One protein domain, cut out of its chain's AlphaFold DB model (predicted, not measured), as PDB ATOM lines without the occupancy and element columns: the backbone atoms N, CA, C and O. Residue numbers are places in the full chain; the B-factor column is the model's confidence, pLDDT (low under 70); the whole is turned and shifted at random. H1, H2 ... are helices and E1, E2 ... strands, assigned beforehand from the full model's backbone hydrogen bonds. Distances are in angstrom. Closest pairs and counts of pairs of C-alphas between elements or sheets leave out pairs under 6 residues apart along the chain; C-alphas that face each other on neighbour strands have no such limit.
ATOM      1  N   GLN A  33      13.389  24.569 -96.401       42.53
ATOM      2  CA  GLN A  33      14.139  24.894 -95.178       42.53
ATOM      3  C   GLN A  33      15.309  25.825 -95.526       42.53
ATOM      4  O   GLN A  33      15.879  25.732 -96.613       42.53
ATOM      5  N   PHE A  34      15.658  26.740 -94.618       46.00
ATOM      6  CA  PHE A  34      16.560  27.866 -94.888       46.00
ATOM      7  C   PHE A  34      17.993  27.593 -94.401       46.00
ATOM      8  O   PHE A  34      18.192  27.122 -93.279       46.00
ATOM      9  N   VAL A  35      19.001  27.957 -95.201       47.09
ATOM     10  CA  VAL A  35      20.406  27.986 -94.756       47.09
ATOM     11  C   VAL A  35      20.741  29.405 -94.311       47.09
ATOM     12  O   VAL A  35      20.794  30.324 -95.127       47.09
ATOM     13  N   TRP A  36      20.950  29.575 -93.008       50.94
ATOM     14  CA  TRP A  36      21.326  30.845 -92.398       50.94
ATOM     15  C   TRP A  36      22.810  30.819 -92.036       50.94
ATOM     16  O   TRP A  36      23.314  29.850 -91.469       50.94
ATOM     17  N   MET A  37      23.524  31.894 -92.346       51.41
ATOM     18  CA  MET A  37      24.837  32.150 -91.775       51.41
ATOM     19  C   MET A  37      24.672  32.854 -90.446       51.41
ATOM     20  O   MET A  37      24.051  33.911 -90.401       51.41
ATOM     21  N   ALA A  38      25.275  32.310 -89.394       53.31
ATOM     22  CA  ALA A  38      25.234  32.902 -88.074       53.31
ATOM     23  C   ALA A  38      26.631  33.275 -87.566       53.31
ATOM     24  O   ALA A  38      27.580  32.476 -87.570       53.31
ATOM     25  N   LEU A  39      26.773  34.516 -87.107       48.72
ATOM     26  CA  LEU A  39      27.956  34.956 -86.383       48.72
ATOM     27  C   LEU A  39      27.705  34.761 -84.890       48.72
ATOM     28  O   LEU A  39      26.938  35.502 -84.297       48.72
ATOM     29  N   GLU A  40      28.350  33.771 -84.288       60.09
ATOM     30  CA  GLU A  40      28.235  33.487 -82.856       60.09
ATOM     31  C   GLU A  40      29.428  34.061 -82.081       60.09
ATOM     32  O   GLU A  40      30.582  33.916 -82.511       60.09
ATOM     33  N   ASP A  41      29.163  34.697 -80.936       59.19
ATOM     34  CA  ASP A  41      30.209  35.032 -79.968       59.19
ATOM     35  C   ASP A  41      30.635  33.759 -79.231       59.19
ATOM     36  O   ASP A  41      29.889  33.193 -78.431       59.19
ATOM     37  N   LYS A  42      31.875  33.325 -79.473       57.84
ATOM     38  CA  LYS A  42      32.428  32.093 -78.898       57.84
ATOM     39  C   LYS A  42      32.448  32.082 -77.368       57.84
ATOM     40  O   LYS A  42      32.511  31.002 -76.792       57.84
ATOM     41  N   LYS A  43      32.470  33.246 -76.705       63.75
ATOM     42  CA  LYS A  43      32.543  33.312 -75.235       63.75
ATOM     43  C   LYS A  43      31.179  33.168 -74.569       63.75
ATOM     44  O   LYS A  43      31.113  32.643 -73.462       63.75
ATOM     45  N   SER A  44      30.116  33.640 -75.214       72.31
ATOM     46  CA  SER A  44      28.758  33.627 -74.660       72.31
ATOM     47  C   SER A  44      27.852  32.560 -75.276       72.31
ATOM     48  O   SER A  44      26.787  32.298 -74.724       72.31
ATOM     49  N   GLY A  45      28.236  31.978 -76.417       68.31
ATOM     50  CA  GLY A  45      27.402  31.045 -77.180       68.31
ATOM     51  C   GLY A  45      26.167  31.702 -77.809       68.31
ATOM     52  O   GLY A  45      25.211  31.030 -78.187       68.31
ATOM     53  N   THR A  46      26.119  33.039 -77.849       63.72
ATOM     54  CA  THR A  46      24.973  33.775 -78.389       63.72
ATOM     55  C   THR A  46      25.213  34.157 -79.837       63.72
ATOM     56  O   THR A  46      26.242  34.750 -80.175       63.72
ATOM     57  N   VAL A  47      24.219  33.883 -80.675       55.06
ATOM     58  CA  VAL A  47      24.182  34.310 -82.072       55.06
ATOM     59  C   VAL A  47      24.020  35.828 -82.123       55.06
ATOM     60  O   VAL A  47      23.022  36.372 -81.658       55.06
ATOM     61  N   LEU A  48      25.031  36.508 -82.653       53.50
ATOM     62  CA  LEU A  48      25.087  37.960 -82.800       53.50
ATOM     63  C   LEU A  48      24.380  38.445 -84.073       53.50
ATOM     64  O   LEU A  48      23.786  39.518 -84.058       53.50
ATOM     65  N   ARG A  49      24.471  37.695 -85.183       52.34
ATOM     66  CA  ARG A  49      23.871  38.047 -86.488       52.34
ATOM     67  C   ARG A  49      23.485  36.794 -87.270       52.34
ATOM     68  O   ARG A  49      24.262  35.846 -87.251       52.34
ATOM     69  N   GLU A  50      22.365  36.829 -87.993       52.69
ATOM     70  CA  GLU A  50      21.928  35.787 -88.939       52.69
ATOM     71  C   GLU A  50      21.707  36.400 -90.346       52.69
ATOM     72  O   GLU A  50      21.142  37.488 -90.451       52.69
ATOM     73  N   SER A  51      22.150  35.752 -91.434       51.56
ATOM     74  CA  SER A  51      21.964  36.234 -92.822       51.56
ATOM     75  C   SER A  51      21.835  35.084 -93.845       51.56
ATOM     76  O   SER A  51      22.539  34.084 -93.704       51.56
ATOM     77  N   PRO A  52      20.958  35.174 -94.867       56.72
ATOM     78  CA  PRO A  52      20.858  34.175 -95.938       56.72
ATOM     79  C   PRO A  52      22.074  34.196 -96.884       56.72
ATOM     80  O   PRO A  52      22.669  35.243 -97.131       56.72
ATOM     81  N   THR A  53      22.441  33.046 -97.458       61.03
ATOM     82  CA  THR A  53      23.560  32.939 -98.414       61.03
ATOM     83  C   THR A  53      23.215  33.497 -99.802       61.03
ATOM     84  O   THR A  53      22.120  33.289-100.318       61.03
ATOM     85  N   LEU A  54      24.182  34.140-100.466       59.38
ATOM     86  CA  LEU A  54      24.068  34.631-101.854       59.38
ATOM     87  C   LEU A  54      23.647  33.549-102.854       59.38
ATOM     88  O   LEU A  54      22.846  33.810-103.746       59.38
ATOM     89  N   ALA A  55      24.137  32.322-102.664       53.78
ATOM     90  CA  ALA A  55      23.733  31.157-103.448       53.78
ATOM     91  C   ALA A  55      22.223  30.891-103.365       53.78
ATOM     92  O   ALA A  55      21.615  30.502-104.356       53.78
ATOM     93  N   LEU A  56      21.599  31.145-102.212       57.50
ATOM     94  CA  LEU A  56      20.158  30.996-102.040       57.50
ATOM     95  C   LEU A  56      19.395  32.131-102.726       57.50
ATOM     96  O   LEU A  56      18.422  31.862-103.416       57.50
ATOM     97  N   ILE A  57      19.842  33.381-102.581       60.66
ATOM     98  CA  ILE A  57      19.193  34.534-103.226       60.66
ATOM     99  C   ILE A  57      19.252  34.398-104.754       60.66
ATOM    100  O   ILE A  57      18.250  34.634-105.423       60.66
ATOM    101  N   ALA A  58      20.389  33.949-105.293       55.44
ATOM    102  CA  ALA A  58      20.550  33.672-106.715       55.44
ATOM    103  C   ALA A  58      19.606  32.557-107.199       55.44
ATOM    104  O   ALA A  58      18.968  32.718-108.230       55.44
ATOM    105  N   VAL A  59      19.462  31.462-106.440       52.31
ATOM    106  CA  VAL A  59      18.539  30.360-106.775       52.31
ATOM    107  C   VAL A  59      17.073  30.783-106.650       52.31
ATOM    108  O   VAL A  59      16.258  30.428-107.496       52.31
ATOM    109  N   MET A  60      16.725  31.563-105.624       51.50
ATOM    110  CA  MET A  60      15.360  32.049-105.420       51.50
ATOM    111  C   MET A  60      14.950  33.030-106.519       51.50
ATOM    112  O   MET A  60      13.798  32.986-106.936       51.50
ATOM    113  N   TRP A  61      15.877  33.841-107.048       54.62
ATOM    114  CA  TRP A  61      15.615  34.779-108.150       54.62
ATOM    115  C   TRP A  61      14.984  34.116-109.386       54.62
ATOM    116  O   TRP A  61      14.181  34.744-110.071       54.62
ATOM    117  N   HIS A  62      15.305  32.846-109.650       50.97
ATOM    118  CA  HIS A  62      14.816  32.102-110.817       50.97
ATOM    119  C   HIS A  62      13.464  31.398-110.602       50.97
ATOM    120  O   HIS A  62      12.942  30.790-111.531       50.97
ATOM    121  N   SER A  63      12.861  31.473-109.410       52.69
ATOM    122  CA  SER A  63      11.493  30.986-109.195       52.69
ATOM    123  C   SER A  63      10.485  32.045-109.658       52.69
ATOM    124  O   SER A  63      10.503  33.178-109.170       52.69
ATOM    125  N   THR A  64       9.591  31.686-110.582       49.84
ATOM    126  CA  THR A  64       8.541  32.565-111.140       49.84
ATOM    127  C   THR A  64       7.672  33.211-110.049       49.84
ATOM    128  O   THR A  64       7.408  34.414-110.095       49.84
ATOM    129  N   ASP A  65       7.356  32.463-108.988       55.97
ATOM    130  CA  ASP A  65       6.646  32.951-107.794       55.97
ATOM    131  C   ASP A  65       7.444  33.978-106.972       55.97
ATOM    132  O   ASP A  65       6.878  34.841-106.288       55.97
ATOM    133  N   PHE A  66       8.773  33.891-107.001       55.69
ATOM    134  CA  PHE A  66       9.644  34.763-106.225       55.69
ATOM    135  C   PHE A  66       9.833  36.126-106.889       55.69
ATOM    136  O   PHE A  66       9.826  37.124-106.175       55.69
ATOM    137  N   SER A  67       9.908  36.204-108.223       54.75
ATOM    138  CA  SER A  67       9.991  37.475-108.968       54.75
ATOM    139  C   SER A  67       8.781  38.386-108.696       54.75
ATOM    140  O   SER A  67       8.931  39.570-108.372       54.75
ATOM    141  N   ALA A  68       7.571  37.808-108.688       60.66
ATOM    142  CA  ALA A  68       6.337  38.528-108.369       60.66
ATOM    143  C   ALA A  68       6.315  39.040-106.917       60.66
ATOM    144  O   ALA A  68       5.983  40.202-106.670       60.66
ATOM    145  N   ARG A  69       6.737  38.216-105.947       55.69
ATOM    146  CA  ARG A  69       6.837  38.611-104.526       55.69
ATOM    147  C   ARG A  69       7.975  39.590-104.265       55.69
ATOM    148  O   ARG A  69       7.878  40.417-103.354       55.69
ATOM    149  N   LEU A  70       9.033  39.538-105.072       58.19
ATOM    150  CA  LEU A  70      10.116  40.491-104.976       58.19
ATOM    151  C   LEU A  70       9.659  41.873-105.381       58.19
ATOM    152  O   LEU A  70      10.088  42.789-104.722       58.19
ATOM    153  N   SER A  71       8.766  42.073-106.352       56.44
ATOM    154  CA  SER A  71       8.297  43.426-106.721       56.44
ATOM    155  C   SER A  71       7.825  44.288-105.526       56.44
ATOM    156  O   SER A  71       7.946  45.516-105.555       56.44
ATOM    157  N   VAL A  72       7.367  43.639-104.445       57.50
ATOM    158  CA  VAL A  72       6.953  44.253-103.173       57.50
ATOM    159  C   VAL A  72       8.108  44.369-102.159       57.50
ATOM    160  O   VAL A  72       8.186  45.355-101.431       57.50
ATOM    161  N   LEU A  73       9.037  43.406-102.114       52.97
ATOM    162  CA  LEU A  73      10.218  43.416-101.224       52.97
ATOM    163  C   LEU A  73      11.450  44.149-101.810       52.97
ATOM    164  O   LEU A  73      12.336  44.566-101.066       52.97
ATOM    165  N   SER A  74      11.520  44.301-103.132       55.97
ATOM    166  CA  SER A  74      12.696  44.668-103.933       55.97
ATOM    167  C   SER A  74      12.920  46.165-103.996       55.97
ATOM    168  O   SER A  74      14.070  46.601-103.996       55.97
ATOM    169  N   LYS A  75      11.846  46.962-103.963       61.84
ATOM    170  CA  LYS A  75      11.966  48.425-103.962       61.84
ATOM    171  C   LYS A  75      12.730  48.940-102.739       61.84
ATOM    172  O   LYS A  75      13.400  49.960-102.833       61.84
ATOM    173  N   ASN A  76      12.711  48.189-101.634       68.00
ATOM    174  CA  ASN A  76      13.220  48.663-100.347       68.00
ATOM    175  C   ASN A  76      14.532  47.998 -99.900       68.00
ATOM    176  O   ASN A  76      15.012  48.310 -98.813       68.00
ATOM    177  N   LYS A  77      15.133  47.098-100.696       85.62
ATOM    178  CA  LYS A  77      16.389  46.413-100.314       85.62
ATOM    179  C   LYS A  77      17.388  46.183-101.451       85.62
ATOM    180  O   LYS A  77      18.378  45.488-101.231       85.62
ATOM    181  N   ILE A  78      17.163  46.735-102.643       91.12
ATOM    182  CA  ILE A  78      18.111  46.614-103.761       91.12
ATOM    183  C   ILE A  78      18.887  47.916-103.939       91.12
ATOM    184  O   ILE A  78      18.306  48.989-104.078       91.12
ATOM    185  N   VAL A  79      20.210  47.797-103.974       93.75
ATOM    186  CA  VAL A  79      21.137  48.867-104.330       93.75
ATOM    187  C   VAL A  79      21.619  48.633-105.756       93.75
ATOM    188  O   VAL A  79      22.220  47.603-106.064       93.75
ATOM    189  N   TRP A  80      21.361  49.602-106.628       93.81
ATOM    190  CA  TRP A  80      21.769  49.545-108.027       93.81
ATOM    191  C   TRP A  80      23.102  50.253-108.225       93.81
ATOM    192  O   TRP A  80      23.258  51.419-107.843       93.81
ATOM    193  N   VAL A  81      24.049  49.564-108.862       95.62
ATOM    194  CA  VAL A  81      25.398  50.082-109.131       95.62
ATOM    195  C   VAL A  81      25.724  50.088-110.631       95.62
ATOM    196  O   VAL A  81      25.201  49.260-111.384       95.62
ATOM    197  N   PRO A  82      26.606  50.992-111.097       95.06
ATOM    198  CA  PRO A  82      27.187  50.912-112.436       95.06
ATOM    199  C   PRO A  82      28.030  49.642-112.627       95.06
ATOM    200  O   PRO A  82      28.676  49.167-111.688       95.06
ATOM    201  N   SER A  83      28.115  49.141-113.863       89.94
ATOM    202  CA  SER A  83      28.898  47.941-114.210       89.94
ATOM    203  C   SER A  83      30.372  48.048-113.816       89.94
ATOM    204  O   SER A  83      30.939  47.086-113.297       89.94
ATOM    205  N   ALA A  84      30.969  49.236-113.937       90.19
ATOM    206  CA  ALA A  84      32.359  49.497-113.560       90.19
ATOM    207  C   ALA A  84      32.677  49.203-112.078       90.19
ATOM    208  O   ALA A  84      33.831  48.930-111.743       90.19
ATOM    209  N   VAL A  85      31.676  49.244-111.189       91.94
ATOM    210  CA  VAL A  85      31.844  48.997-109.747       91.94
ATOM    211  C   VAL A  85      31.889  47.497-109.435       91.94
ATOM    212  O   VAL A  85      32.605  47.084-108.522       91.94
ATOM    213  N   SER A  86      31.205  46.666-110.233       90.12
ATOM    214  CA  SER A  86      31.063  45.220-109.995       90.12
ATOM    215  C   SER A  86      32.404  44.495-109.834       90.12
ATOM    216  O   SER A  86      32.576  43.716-108.901       90.12
ATOM    217  N   ARG A  87      33.404  44.839-110.660       88.44
ATOM    218  CA  ARG A  87      34.744  44.230-110.610       88.44
ATOM    219  C   ARG A  87      35.453  44.421-109.271       88.44
ATOM    220  O   ARG A  87      36.308  43.616-108.925       88.44
ATOM    221  N   TYR A  88      35.160  45.507-108.559       93.31
ATOM    222  CA  TYR A  88      35.767  45.789-107.262       93.31
ATOM    223  C   TYR A  88      35.010  45.079-106.144       93.31
ATOM    224  O   TYR A  88      35.640  44.513-105.256       93.31
ATOM    225  N   LEU A  89      33.677  45.029-106.230       92.75
ATOM    226  CA  LEU A  89      32.858  44.309-105.254       92.75
ATOM    227  C   LEU A  89      33.118  42.798-105.307       92.75
ATOM    228  O   LEU A  89      33.289  42.193-104.259       92.75
ATOM    229  N   CYS A  90      33.273  42.201-106.497       89.12
ATOM    230  CA  CYS A  90      33.658  40.786-106.646       89.12
ATOM    231  C   CYS A  90      35.081  40.473-106.139       89.12
ATOM    232  O   CYS A  90      35.467  39.312-106.038       89.12
ATOM    233  N   ARG A  91      35.880  41.503-105.822       88.19
ATOM    234  CA  ARG A  91      37.184  41.383-105.148       88.19
ATOM    235  C   ARG A  91      37.092  41.637-103.639       88.19
ATOM    236  O   ARG A  91      38.126  41.727-102.985       88.19
ATOM    237  N   GLY A  92      35.877  41.764-103.101       88.38
ATOM    238  CA  GLY A  92      35.609  42.001-101.685       88.38
ATOM    239  C   GLY A  92      35.749  43.458-101.238       88.38
ATOM    240  O   GLY A  92      35.884  43.698-100.044       88.38
ATOM    241  N   ALA A  93      35.764  44.434-102.154       96.06
ATOM    242  CA  ALA A  93      35.773  45.846-101.768       96.06
ATOM    243  C   ALA A  93      34.387  46.304-101.292       96.06
ATOM    244  O   ALA A  93      33.376  45.892-101.859       96.06
ATOM    245  N   ASP A  94      34.349  47.224-100.327       97.12
ATOM    246  CA  ASP A  94      33.108  47.875 -99.909       97.12
ATOM    247  C   ASP A  94      32.537  48.799-100.994       97.12
ATOM    248  O   ASP A  94      33.264  49.413-101.786       97.12
ATOM    249  N   LEU A  95      31.210  48.942-101.021       96.88
ATOM    250  CA  LEU A  95      30.534  49.814-101.972       96.88
ATOM    251  C   LEU A  95      30.546  51.256-101.469       96.88
ATOM    252  O   LEU A  95      29.841  51.629-100.528       96.88
ATOM    253  N   MET A  96      31.328  52.092-102.142       97.38
ATOM    254  CA  MET A  96      31.403  53.528-101.877       97.38
ATOM    255  C   MET A  96      30.098  54.239-102.250       97.38
ATOM    256  O   MET A  96      29.475  53.905-103.258       97.38
ATOM    257  N   ARG A  97      29.732  55.295-101.508       95.81
ATOM    258  CA  ARG A  97      28.532  56.117-101.772       95.81
ATOM    259  C   ARG A  97      28.494  56.676-103.196       95.81
ATOM    260  O   ARG A  97      27.436  56.707-103.819       95.81
ATOM    261  N   ALA A  98      29.660  57.027-103.742       95.81
ATOM    262  CA  ALA A  98      29.796  57.507-105.116       95.81
ATOM    263  C   ALA A  98      29.447  56.463-106.185       95.81
ATOM    264  O   ALA A  98      29.118  56.831-107.309       95.81
ATOM    265  N   GLY A  99      29.534  55.175-105.842       95.25
ATOM    266  CA  GLY A  99      29.222  54.060-106.733       95.25
ATOM    267  C   GLY A  99      27.756  53.627-106.699       95.25
ATOM    268  O   GLY A  99      27.395  52.703-107.421       95.25
ATOM    269  N   ILE A 100      26.917  54.258-105.873       95.31
ATOM    270  CA  ILE A 100      25.494  53.936-105.758       95.31
ATOM    271  C   ILE A 100      24.706  54.819-106.723       95.31
ATOM    272  O   ILE A 100      24.764  56.046-106.643       95.31
ATOM    273  N   ARG A 101      23.958  54.188-107.634       92.94
ATOM    274  CA  ARG A 101      23.077  54.876-108.589       92.94
ATOM    275  C   ARG A 101      21.662  55.023-108.036       92.94
ATOM    276  O   ARG A 101      21.057  56.077-108.198       92.94
ATOM    277  N   ALA A 102      21.156  53.984-107.376       92.25
ATOM    278  CA  ALA A 102      19.892  54.022-106.653       92.25
ATOM    279  C   ALA A 102      20.008  53.203-105.364       92.25
ATOM    280  O   ALA A 102      20.593  52.116-105.369       92.25
ATOM    281  N   ALA A 103      19.460  53.742-104.281       88.88
ATOM    282  CA  ALA A 103      19.356  53.100-102.981       88.88
ATOM    283  C   ALA A 103      17.870  52.971-102.610       88.88
ATOM    284  O   ALA A 103      17.050  53.710-103.156       88.88
ATOM    285  N   PRO A 104      17.507  52.044-101.715       84.06
ATOM    286  CA  PRO A 104      16.132  51.928-101.260       84.06
ATOM    287  C   PRO A 104      15.659  53.166-100.482       84.06
ATOM    288  O   PRO A 104      16.357  53.657 -99.596       84.06
ATOM    289  N   ASP A 105      14.451  53.643-100.794       77.06
ATOM    290  CA  ASP A 105      13.832  54.789-100.122       77.06
ATOM    291  C   ASP A 105      13.274  54.379 -98.750       77.06
ATOM    292  O   ASP A 105      12.339  53.586 -98.634       77.06
ATOM    293  N   HIS A 106      13.817  54.953 -97.675       67.94
ATOM    294  CA  HIS A 106      13.392  54.650 -96.301       67.94
ATOM    295  C   HIS A 106      12.140  55.424 -95.839       67.94
ATOM    296  O   HIS A 106      11.747  55.329 -94.676       67.94
ATOM    297  N   SER A 138      18.427  42.852 -89.343       61.44
ATOM    298  CA  SER A 138      18.049  42.486 -90.718       61.44
ATOM    299  C   SER A 138      17.477  43.650 -91.543       61.44
ATOM    300  O   SER A 138      17.281  43.516 -92.761       61.44
ATOM    301  N   ARG A 139      17.187  44.794 -90.901       67.75
ATOM    302  CA  ARG A 139      16.618  45.974 -91.573       67.75
ATOM    303  C   ARG A 139      17.604  46.634 -92.537       67.75
ATOM    304  O   ARG A 139      17.160  47.138 -93.561       67.75
ATOM    305  N   ASP A 140      18.903  46.518 -92.277       83.38
ATOM    306  CA  ASP A 140      19.953  47.174 -93.070       83.38
ATOM    307  C   ASP A 140      20.552  46.287 -94.165       83.38
ATOM    308  O   ASP A 140      21.435  46.721 -94.900       83.38
ATOM    309  N   MET A 141      20.121  45.032 -94.281       88.31
ATOM    310  CA  MET A 141      20.657  44.140 -95.303       88.31
ATOM    311  C   MET A 141      20.134  44.538 -96.685       88.31
ATOM    312  O   MET A 141      18.921  44.620 -96.897       88.31
ATOM    313  N   VAL A 142      21.057  44.717 -97.626       91.75
ATOM    314  CA  VAL A 142      20.767  45.072 -99.014       91.75
ATOM    315  C   VAL A 142      21.400  44.085 -99.987       91.75
ATOM    316  O   VAL A 142      22.480  43.537 -99.759       91.75
ATOM    317  N   MET A 143      20.699  43.872-101.092       93.19
ATOM    318  CA  MET A 143      21.173  43.140-102.257       93.19
ATOM    319  C   MET A 143      21.731  44.135-103.266       93.19
ATOM    320  O   MET A 143      21.162  45.209-103.450       93.19
ATOM    321  N   ILE A 144      22.832  43.789-103.924       93.94
ATOM    322  CA  ILE A 144      23.480  44.677-104.887       93.94
ATOM    323  C   ILE A 144      23.337  44.082-106.279       93.94
ATOM    324  O   ILE A 144      23.802  42.970-106.539       93.94
ATOM    325  N   CYS A 145      22.717  44.857-107.164       93.94
ATOM    326  CA  CYS A 145      22.483  44.499-108.557       93.94
ATOM    327  C   CYS A 145      23.210  45.486-109.472       93.94
ATOM    328  O   CYS A 145      23.324  46.680-109.169       93.94
ATOM    329  N   VAL A 146      23.718  44.995-110.602       92.50
ATOM    330  CA  VAL A 146      24.274  45.874-111.637       92.50
ATOM    331  C   VAL A 146      23.132  46.367-112.508       92.50
ATOM    332  O   VAL A 146      22.221  45.617-112.840       92.50
ATOM    333  N   GLN A 147      23.175  47.624-112.926       86.81
ATOM    334  CA  GLN A 147      22.223  48.106-113.917       86.81
ATOM    335  C   GLN A 147      22.252  47.242-115.192       86.81
ATOM    336  O   GLN A 147      23.312  47.030-115.772       86.81
ATOM    337  N   GLY A 148      21.084  46.757-115.615       83.31
ATOM    338  CA  GLY A 148      20.945  45.837-116.751       83.31
ATOM    339  C   GLY A 148      20.953  44.353-116.366       83.31
ATOM    340  O   GLY A 148      20.423  43.547-117.121       83.31
ATOM    341  N   ASN A 149      21.440  43.992-115.170       82.00
ATOM    342  CA  ASN A 149      21.313  42.640-114.631       82.00
ATOM    343  C   ASN A 149      20.554  42.651-113.293       82.00
ATOM    344  O   ASN A 149      21.112  43.051-112.266       82.00
ATOM    345  N   PRO A 150      19.292  42.190-113.272       80.38
ATOM    346  CA  PRO A 150      18.498  42.175-112.053       80.38
ATOM    347  C   PRO A 150      19.009  41.167-111.011       80.38
ATOM    348  O   PRO A 150      18.657  41.287-109.841       80.38
ATOM    349  N   GLN A 151      19.862  40.210-111.395       83.69
ATOM    350  CA  GLN A 151      20.398  39.208-110.483       83.69
ATOM    351  C   GLN A 151      21.396  39.836-109.487       83.69
ATOM    352  O   GLN A 151      22.382  40.457-109.900       83.69
ATOM    353  N   PRO A 152      21.188  39.661-108.171       89.62
ATOM    354  CA  PRO A 152      22.097  40.190-107.172       89.62
ATOM    355  C   PRO A 152      23.405  39.404-107.176       89.62
ATOM    356  O   PRO A 152      23.412  38.178-107.079       89.62
ATOM    357  N   PHE A 153      24.519  40.124-107.254       88.56
ATOM    358  CA  PHE A 153      25.861  39.533-107.302       88.56
ATOM    359  C   PHE A 153      26.677  39.795-106.029       88.56
ATOM    360  O   PHE A 153      27.759  39.233-105.846       88.56
ATOM    361  N   ALA A 154      26.168  40.642-105.136       93.12
ATOM    362  CA  ALA A 154      26.724  40.868-103.813       93.12
ATOM    363  C   ALA A 154      25.608  41.144-102.795       93.12
ATOM    364  O   ALA A 154      24.511  41.581-103.154       93.12
ATOM    365  N   VAL A 155      25.893  40.878-101.522       93.25
ATOM    366  CA  VAL A 155      25.018  41.191-100.386       93.25
ATOM    367  C   VAL A 155      25.846  41.899 -99.328       93.25
ATOM    368  O   VAL A 155      26.996  41.534 -99.075       93.25
ATOM    369  N   GLY A 156      25.256  42.913 -98.705       92.94
ATOM    370  CA  GLY A 156      25.942  43.712 -97.703       92.94
ATOM    371  C   GLY A 156      25.008  44.421 -96.735       92.94
ATOM    372  O   GLY A 156      23.783  44.293 -96.810       92.94
ATOM    373  N   GLN A 157      25.604  45.183 -95.823       92.56
ATOM    374  CA  GLN A 157      24.908  46.042 -94.876       92.56
ATOM    375  C   GLN A 157      24.933  47.493 -95.351       92.56
ATOM    376  O   GLN A 157      26.002  48.077 -95.523       92.56
ATOM    377  N   SER A 158      23.761  48.095 -95.527       92.25
ATOM    378  CA  SER A 158      23.632  49.517 -95.826       92.25
ATOM    379  C   SER A 158      24.020  50.354 -94.609       92.25
ATOM    380  O   SER A 158      23.437  50.233 -93.533       92.25
ATOM    381  N   ILE A 159      25.008  51.229 -94.788       92.00
ATOM    382  CA  ILE A 159      25.438  52.212 -93.784       92.00
ATOM    383  C   ILE A 159      24.590  53.489 -93.895       92.00
ATOM    384  O   ILE A 159      24.435  54.225 -92.920       92.00
ATOM    385  N   LEU A 160      23.975  53.718 -95.062       86.50
ATOM    386  CA  LEU A 160      23.144  54.891 -95.349       86.50
ATOM    387  C   LEU A 160      21.954  55.019 -94.384       86.50
ATOM    388  O   LEU A 160      21.603  56.126 -93.985       86.50
ATOM    389  N   CYS A 161      21.376  53.894 -93.953       78.00
ATOM    390  CA  CYS A 161      20.226  53.875 -93.044       78.00
ATOM    391  C   CYS A 161      20.572  54.393 -91.641       78.00
ATOM    392  O   CYS A 161      19.716  54.923 -90.936       78.00
ATOM    393  N   ARG A 162      21.826  54.208 -91.207       76.31
ATOM    394  CA  ARG A 162      22.227  54.401 -89.810       76.31
ATOM    395  C   ARG A 162      22.510  55.861 -89.467       76.31
ATOM    396  O   ARG A 162      22.298  56.276 -88.330       76.31
ATOM    397  N   GLU A 163      22.996  56.636 -90.431       70.31
ATOM    398  CA  GLU A 163      23.421  58.022 -90.201       70.31
ATOM    399  C   GLU A 163      22.271  59.040 -90.279       70.31
ATOM    400  O   GLU A 163      22.399  60.140 -89.745       70.31
ATOM    401  N   ASN A 164      21.122  58.674 -90.857       62.56
ATOM    402  CA  ASN A 164      20.097  59.638 -91.276       62.56
ATOM    403  C   ASN A 164      19.021  59.988 -90.227       62.56
ATOM    404  O   ASN A 164      17.928  60.424 -90.569       62.56
ATOM    405  N   ASP A 173      22.614  61.806-100.284       86.19
ATOM    406  CA  ASP A 173      23.592  61.095 -99.447       86.19
ATOM    407  C   ASP A 173      24.449  60.089-100.228       86.19
ATOM    408  O   ASP A 173      25.416  59.540 -99.696       86.19
ATOM    409  N   TYR A 174      24.126  59.858-101.498       91.69
ATOM    410  CA  TYR A 174      24.833  58.963-102.403       91.69
ATOM    411  C   TYR A 174      24.846  59.511-103.839       91.69
ATOM    412  O   TYR A 174      24.131  60.458-104.170       91.69
ATOM    413  N   GLY A 175      25.689  58.926-104.693       91.69
ATOM    414  CA  GLY A 175      25.889  59.350-106.081       91.69
ATOM    415  C   GLY A 175      27.196  60.122-106.316       91.69
ATOM    416  O   GLY A 175      27.981  60.330-105.381       91.69
ATOM    417  N   PRO A 176      27.484  60.524-107.569       91.12
ATOM    418  CA  PRO A 176      28.764  61.116-107.950       91.12
ATOM    419  C   PRO A 176      29.163  62.307-107.067       91.12
ATOM    420  O   PRO A 176      28.368  63.207-106.816       91.12
ATOM    421  N   GLY A 177      30.410  62.310-106.587       91.88
ATOM    422  CA  GLY A 177      30.946  63.366-105.716       91.88
ATOM    423  C   GLY A 177      30.731  63.153-104.211       91.88
ATOM    424  O   GLY A 177      31.317  63.882-103.410       91.88
ATOM    425  N   THR A 178      29.964  62.137-103.804       93.62
ATOM    426  CA  THR A 178      29.859  61.741-102.389       93.62
ATOM    427  C   THR A 178      31.099  60.963-101.929       93.62
ATOM    428  O   THR A 178      31.793  60.325-102.722       93.62
ATOM    429  N   LYS A 179      31.428  61.038-100.635       93.56
ATOM    430  CA  LYS A 179      32.585  60.351-100.035       93.56
ATOM    431  C   LYS A 179      32.119  59.381 -98.953       93.56
ATOM    432  O   LYS A 179      31.120  59.635 -98.293       93.56
ATOM    433  N   GLY A 180      32.887  58.314 -98.745       94.94
ATOM    434  CA  GLY A 180      32.629  57.306 -97.715       94.94
ATOM    435  C   GLY A 180      31.981  56.029 -98.248       94.94
ATOM    436  O   GLY A 180      31.637  55.927 -99.428       94.94
ATOM    437  N   ILE A 181      31.847  55.051 -97.356       95.75
ATOM    438  CA  ILE A 181      31.230  53.752 -97.638       95.75
ATOM    439  C   ILE A 181      29.708  53.907 -97.536       95.75
ATOM    440  O   ILE A 181      29.197  54.566 -96.628       95.75
ATOM    441  N   GLY A 182      28.992  53.362 -98.516       94.56
ATOM    442  CA  GLY A 182      27.533  53.301 -98.539       94.56
ATOM    443  C   GLY A 182      27.007  51.925 -98.136       94.56
ATOM    444  O   GLY A 182      26.046  51.851 -97.375       94.56
ATOM    445  N   VAL A 183      27.661  50.848 -98.585       95.44
ATOM    446  CA  VAL A 183      27.324  49.467 -98.205       95.44
ATOM    447  C   VAL A 183      28.599  48.689 -97.881       95.44
ATOM    448  O   VAL A 183      29.520  48.651 -98.694       95.44
ATOM    449  N   GLU A 184      28.634  48.063 -96.707       94.81
ATOM    450  CA  GLU A 184      29.675  47.110 -96.302       94.81
ATOM    451  C   GLU A 184      29.371  45.741 -96.921       94.81
ATOM    452  O   GLU A 184      28.291  45.192 -96.689       94.81
ATOM    453  N   ILE A 185      30.282  45.181 -97.719       94.12
ATOM    454  CA  ILE A 185      30.037  43.912 -98.422       94.12
ATOM    455  C   ILE A 185      30.319  42.730 -97.498       94.12
ATOM    456  O   ILE A 185      31.395  42.615 -96.921       94.12
ATOM    457  N   TRP A 186      29.361  41.810 -97.382       92.62
ATOM    458  CA  TRP A 186      29.517  40.592 -96.578       92.62
ATOM    459  C   TRP A 186      29.899  39.378 -97.414       92.62
ATOM    460  O   TRP A 186      30.650  38.521 -96.953       92.62
ATOM    461  N   SER A 187      29.348  39.279 -98.621       90.94
ATOM    462  CA  SER A 187      29.651  38.206 -99.561       90.94
ATOM    463  C   SER A 187      29.390  38.694-100.983       90.94
ATOM    464  O   SER A 187      28.573  39.596-101.208       90.94
ATOM    465  N   CYS A 188      30.099  38.114-101.943       91.75
ATOM    466  CA  CYS A 188      29.983  38.437-103.360       91.75
ATOM    467  C   CYS A 188      30.274  37.211-104.229       91.75
ATOM    468  O   CYS A 188      30.880  36.233-103.791       91.75
ATOM    469  N   TYR A 189      29.880  37.267-105.496       85.56
ATOM    470  CA  TYR A 189      30.254  36.235-106.460       85.56
ATOM    471  C   TYR A 189      31.778  36.067-106.535       85.56
ATOM    472  O   TYR A 189      32.529  37.039-106.604       85.56
ATOM    473  N   GLY A 190      32.226  34.810-106.543       81.19
ATOM    474  CA  GLY A 190      33.644  34.460-106.649       81.19
ATOM    475  C   GLY A 190      34.436  34.503-105.338       81.19
ATOM    476  O   GLY A 190      35.626  34.169-105.369       81.19
ATOM    477  N   ASP A 191      33.808  34.849-104.209       85.88
ATOM    478  CA  ASP A 191      34.417  34.711-102.883       85.88
ATOM    479  C   ASP A 191      34.555  33.232-102.456       85.88
ATOM    480  O   ASP A 191      34.099  32.304-103.135       85.88
ATOM    481  N   ASP A 192      35.232  32.984-101.333       79.88
ATOM    482  CA  ASP A 192      35.472  31.622-100.838       79.88
ATOM    483  C   ASP A 192      34.170  30.884-100.490       79.88
ATOM    484  O   ASP A 192      34.066  29.663-100.660       79.88
ATOM    485  N   LEU A 193      33.141  31.609-100.049       78.25
ATOM    486  CA  LEU A 193      31.842  31.037 -99.706       78.25
ATOM    487  C   LEU A 193      31.087  30.573-100.963       78.25
ATOM    488  O   LEU A 193      30.533  29.470-101.009       78.25
ATOM    489  N   TRP A 194      31.120  31.371-102.025       78.38
ATOM    490  CA  TRP A 194      30.583  31.022-103.332       78.38
ATOM    491  C   TRP A 194      31.320  29.819-103.935       78.38
ATOM    492  O   TRP A 194      30.708  28.877-104.446       78.38
ATOM    493  N   ARG A 195      32.652  29.791-103.831       73.50
ATOM    494  CA  ARG A 195      33.473  28.678-104.343       73.50
ATOM    495  C   ARG A 195      33.205  27.369-103.619       73.50
ATOM    496  O   ARG A 195      33.098  26.323-104.252       73.50
ATOM    497  N   THR A 196      33.099  27.411-102.296       69.94
ATOM    498  CA  THR A 196      32.877  26.206-101.484       69.94
ATOM    499  C   THR A 196      31.486  25.622-101.712       69.94
ATOM    500  O   THR A 196      31.348  24.405-101.856       69.94
ATOM    501  N   THR A 197      30.463  26.471-101.835       67.38
ATOM    502  CA  THR A 197      29.090  26.031-102.138       67.38
ATOM    503  C   THR A 197      28.970  25.432-103.540       67.38
ATOM    504  O   THR A 197      28.392  24.355-103.698       67.38
ATOM    505  N   THR A 198      29.583  26.049-104.554       59.00
ATOM    506  CA  THR A 198      29.570  25.532-105.935       59.00
ATOM    507  C   THR A 198      30.409  24.264-106.116       59.00
ATOM    508  O   THR A 198      29.978  23.344-106.814       59.00
ATOM    509  N   ALA A 199      31.566  24.152-105.456       54.84
ATOM    510  CA  ALA A 199      32.378  22.933-105.470       54.84
ATOM    511  C   ALA A 199      31.643  21.749-104.817       54.84
ATOM    512  O   ALA A 199      31.637  20.641-105.360       54.84
ATOM    513  N   SER A 200      30.960  21.991-103.693       48.19
ATOM    514  CA  SER A 200      30.152  20.970-103.022       48.19
ATOM    515  C   SER A 200      28.936  20.565-103.869       48.19
ATOM    516  O   SER A 200      28.684  19.375-104.048       48.19
ATOM    517  N   ALA A 201      28.251  21.522-104.507       44.03
ATOM    518  CA  ALA A 201      27.146  21.239-105.428       44.03
ATOM    519  C   ALA A 201      27.585  20.430-106.666       44.03
ATOM    520  O   ALA A 201      26.866  19.524-107.092       44.03
ATOM    521  N   ARG A 202      28.781  20.698-107.219       47.84
ATOM    522  CA  ARG A 202      29.378  19.880-108.294       47.84
ATOM    523  C   ARG A 202      29.683  18.456-107.824       47.84
ATOM    524  O   ARG A 202      29.375  17.509-108.542       47.84
ATOM    525  N   SER A 203      30.229  18.298-106.617       38.84
ATOM    526  CA  SER A 203      30.508  16.981-106.026       38.84
ATOM    527  C   SER A 203      29.226  16.170-105.786       38.84
ATOM    528  O   SER A 203      29.182  14.979-106.090       38.84
ATOM    529  N   ILE A 204      28.150  16.824-105.333       37.06
ATOM    530  CA  ILE A 204      26.849  16.187-105.093       37.06
ATOM    531  C   ILE A 204      26.180  15.784-106.415       37.06
ATOM    532  O   ILE A 204      25.769  14.629-106.543       37.06
ATOM    533  N   ARG A 205      26.143  16.664-107.432       38.25
ATOM    534  CA  ARG A 205      25.594  16.327-108.765       38.25
ATOM    535  C   ARG A 205      26.346  15.177-109.442       38.25
ATOM    536  O   ARG A 205      25.717  14.360-110.104       38.25
ATOM    537  N   ALA A 206      27.658  15.059-109.228       42.62
ATOM    538  CA  ALA A 206      28.453  13.942-109.745       42.62
ATOM    539  C   ALA A 206      28.131  12.587-109.078       42.62
ATOM    540  O   ALA A 206      28.503  11.540-109.605       42.62
ATOM    541  N   SER A 226      34.818  38.117-115.637       59.19
ATOM    542  CA  SER A 226      33.550  37.373-115.671       59.19
ATOM    543  C   SER A 226      33.229  36.663-114.353       59.19
ATOM    544  O   SER A 226      32.077  36.328-114.084       59.19
ATOM    545  N   TYR A 227      34.248  36.413-113.517       60.66
ATOM    546  CA  TYR A 227      34.138  35.748-112.208       60.66
ATOM    547  C   TYR A 227      33.352  34.420-112.237       60.66
ATOM    548  O   TYR A 227      32.795  33.992-111.226       60.66
ATOM    549  N   GLY A 228      33.326  33.745-113.394       58.47
ATOM    550  CA  GLY A 228      32.607  32.488-113.598       58.47
ATOM    551  C   GLY A 228      31.092  32.620-113.777       58.47
ATOM    552  O   GLY A 228      30.400  31.604-113.719       58.47
ATOM    553  N   ASN A 229      30.575  33.833-113.991       55.16
ATOM    554  CA  ASN A 229      29.187  34.058-114.375       55.16
ATOM    555  C   ASN A 229      29.097  34.207-115.913       55.16
ATOM    556  O   ASN A 229      29.657  35.161-116.455       55.16
ATOM    557  N   PRO A 230      28.394  33.298-116.622       55.97
ATOM    558  CA  PRO A 230      28.289  33.323-118.083       55.97
ATOM    559  C   PRO A 230      27.548  34.554-118.624       55.97
ATOM    560  O   PRO A 230      27.678  34.866-119.801       55.97
ATOM    561  N   GLY A 231      26.809  35.277-117.775       58.69
ATOM    562  CA  GLY A 231      26.170  36.534-118.145       58.69
ATOM    563  C   GLY A 231      27.158  37.674-118.396       58.69
ATOM    564  O   GLY A 231      26.801  38.636-119.055       58.69
ATOM    565  N   PHE A 232      28.405  37.606-117.924       60.34
ATOM    566  CA  PHE A 232      29.394  38.665-118.150       60.34
ATOM    567  C   PHE A 232      30.147  38.427-119.466       60.34
ATOM    568  O   PHE A 232      31.058  37.603-119.526       60.34
ATOM    569  N   SER A 233      29.806  39.182-120.510       67.19
ATOM    570  CA  SER A 233      30.472  39.142-121.819       67.19
ATOM    571  C   SER A 233      31.123  40.486-122.133       67.19
ATOM    572  O   SER A 233      30.533  41.529-121.863       67.19
ATOM    573  N   ARG A 234      32.310  40.500-122.744       70.62
ATOM    574  CA  ARG A 234      32.862  41.746-123.293       70.62
ATOM    575  C   ARG A 234      32.313  41.990-124.694       70.62
ATOM    576  O   ARG A 234      32.283  41.056-125.491       70.62
ATOM    577  N   THR A 235      31.902  43.220-124.979       67.75
ATOM    578  CA  THR A 235      31.654  43.669-126.354       67.75
ATOM    579  C   THR A 235      32.976  43.782-127.114       67.75
ATOM    580  O   THR A 235      34.056  43.758-126.512       67.75
ATOM    581  N   GLU A 236      32.905  43.909-128.439       65.69
ATOM    582  CA  GLU A 236      34.081  44.098-129.304       65.69
ATOM    583  C   GLU A 236      34.902  45.342-128.914       65.69
ATOM    584  O   GLU A 236      36.129  45.329-129.006       65.69
ATOM    585  N   ASP A 237      34.246  46.356-128.339       65.44
ATOM    586  CA  ASP A 237      34.863  47.588-127.829       65.44
ATOM    587  C   ASP A 237      35.564  47.420-126.465       65.44
ATOM    588  O   ASP A 237      36.148  48.360-125.919       65.44
ATOM    589  N   GLY A 238      35.511  46.223-125.875       64.50
ATOM    590  CA  GLY A 238      36.110  45.921-124.576       64.50
ATOM    591  C   GLY A 238      35.278  46.362-123.367       64.50
ATOM    592  O   GLY A 238      35.753  46.229-122.232       64.50
ATOM    593  N   GLU A 239      34.046  46.840-123.570       62.28
ATOM    594  CA  GLU A 239      33.112  47.132-122.482       62.28
ATOM    595  C   GLU A 239      32.500  45.844-121.921       62.28
ATOM    596  O   GLU A 239      32.175  44.903-122.645       62.28
ATOM    597  N   LEU A 240      32.360  45.772-120.595       55.22
ATOM    598  CA  LEU A 240      31.794  44.608-119.918       55.22
ATOM    599  C   LEU A 240      30.264  44.715-119.916       55.22
ATOM    600  O   LEU A 240      29.697  45.484-119.136       55.22
ATOM    601  N   TYR A 241      29.617  43.934-120.776       60.72
ATOM    602  CA  TYR A 241      28.168  43.796-120.852       60.72
ATOM    603  C   TYR A 241      27.697  42.616-120.001       60.72
ATOM    604  O   TYR A 241      28.385  41.600-119.892       60.72
ATOM    605  N   ILE A 242      26.531  42.754-119.370       56.31
ATOM    606  CA  ILE A 242      25.985  41.721-118.489       56.31
ATOM    607  C   ILE A 242      24.625  41.280-119.022       56.31
ATOM    608  O   ILE A 242      23.638  41.996-118.873       56.31
ATOM    609  N   TRP A 243      24.579  40.098-119.626       53.75
ATOM    610  CA  TRP A 243      23.352  39.425-120.021       53.75
ATOM    611  C   TRP A 243      22.614  38.901-118.784       53.75
ATOM    612  O   TRP A 243      23.241  38.299-117.901       53.75
TER     613      TRP A 243
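This is residues 33 to 106, 138 to 164, 173 to 206 and 226 to 243 of the 739 residues of the protein "Hypothetical protein" of Pseudo-nitzschia australis (UniProt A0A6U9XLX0). A strongly twisted sheet of four strands, E3 to E6, forms the core, with H1 over one face and H3 over the other. Two separate hairpins, E1 with E2 and E7 with E8, extend from different sides of this core, while residues 63 to 69, of which 64 to 69 belong to H2, and residues 199 to 206, of which 199 to 205 belong to H5, stick out. The 153 printed residues include five named helices and eight named strands, in the order E1 E2 H1 H2 E3 H3 E4 E5 H4 E6 H5 E7 E8; the class is mixed, helices and strands. The sheet order is E3 E4 E5 E6, mixed, and both two-stranded sheets are antiparallel. The whole is compact, with a radius of gyration of the C-alphas of 16.3 A and spans of 49 by 47 by 31 A.

E1, residues 34 to 41, begins at C-alpha 34 (16.560, 27.866, -94.888) and is 21.5 A long. E2 is residues 46 to 52, H1 54 to 61, H2 64 to 73, E3 78 to 81 and H3 83 to 89. E4 is residues 141 to 146; E5, residues 149 to 158, is 20.2 A long and bends by 71 degrees at residue 155. H4 is residues 160 to 163, and E6, residues 181 to 188, bends by 51 degrees at residue 185. H5, residues 192 to 205, is 19.9 A long. E7 is residues 232 to 234, and E8, residues 240 to 242, ends at C-alpha 242 (25.985, 41.721, -118.489).

E3 and E4 are parallel, with N 79 and O 143 2.8 A apart, within hydrogen-bond range. The hairpin E4 and E5 has N 144 and O 154 at 2.9 A; antiparallel E5 and E6 have N 157 and O 184 at 2.8 A. H1 is on the sheet over E5, at a height of 8.7 A; the closest C-alphas are those of Ala 58 and Gln 151, 6.7 A apart. H3 is on the opposite face, at a height of 8.9 A. H4 only grazes the sheet, with residues 160 to 161. H5 only just touches H1, with 3 pairs of C-alphas within 8 A, the closest those of Trp 194 and Ala 55, 6.9 A apart. H2 is close to H1 but not clearly touching, with C-alphas 61 and 67 6.3 A apart. In the hairpin E1 and E2, N 39 and O 49 are 2.8 A apart; in E7 and E8, N 233 and O 241 are 2.9 A apart. Every O i to N i+4 pair is within hydrogen-bond range in H1 and H5, against 4 of 6 in H2 and 1 of 3 in H3, which has 3 of 4 O i to N i+3 pairs within range; H4 is too short for an O i to N i+4 pair.

The C-alphas farthest apart, those of Ser 44 and Glu 236, are 55.9 A apart. Cuts leave gaps of 14.2 A between C-alphas 106 and 138, 9.0 A between 164 and 173, and 24.7 A between 206 and 226. Of the links that are printed whole, none is long. The mean pLDDT of the printed part is 73.0; 75 residues are under 70, among them 45 to 76 and 196 to 206.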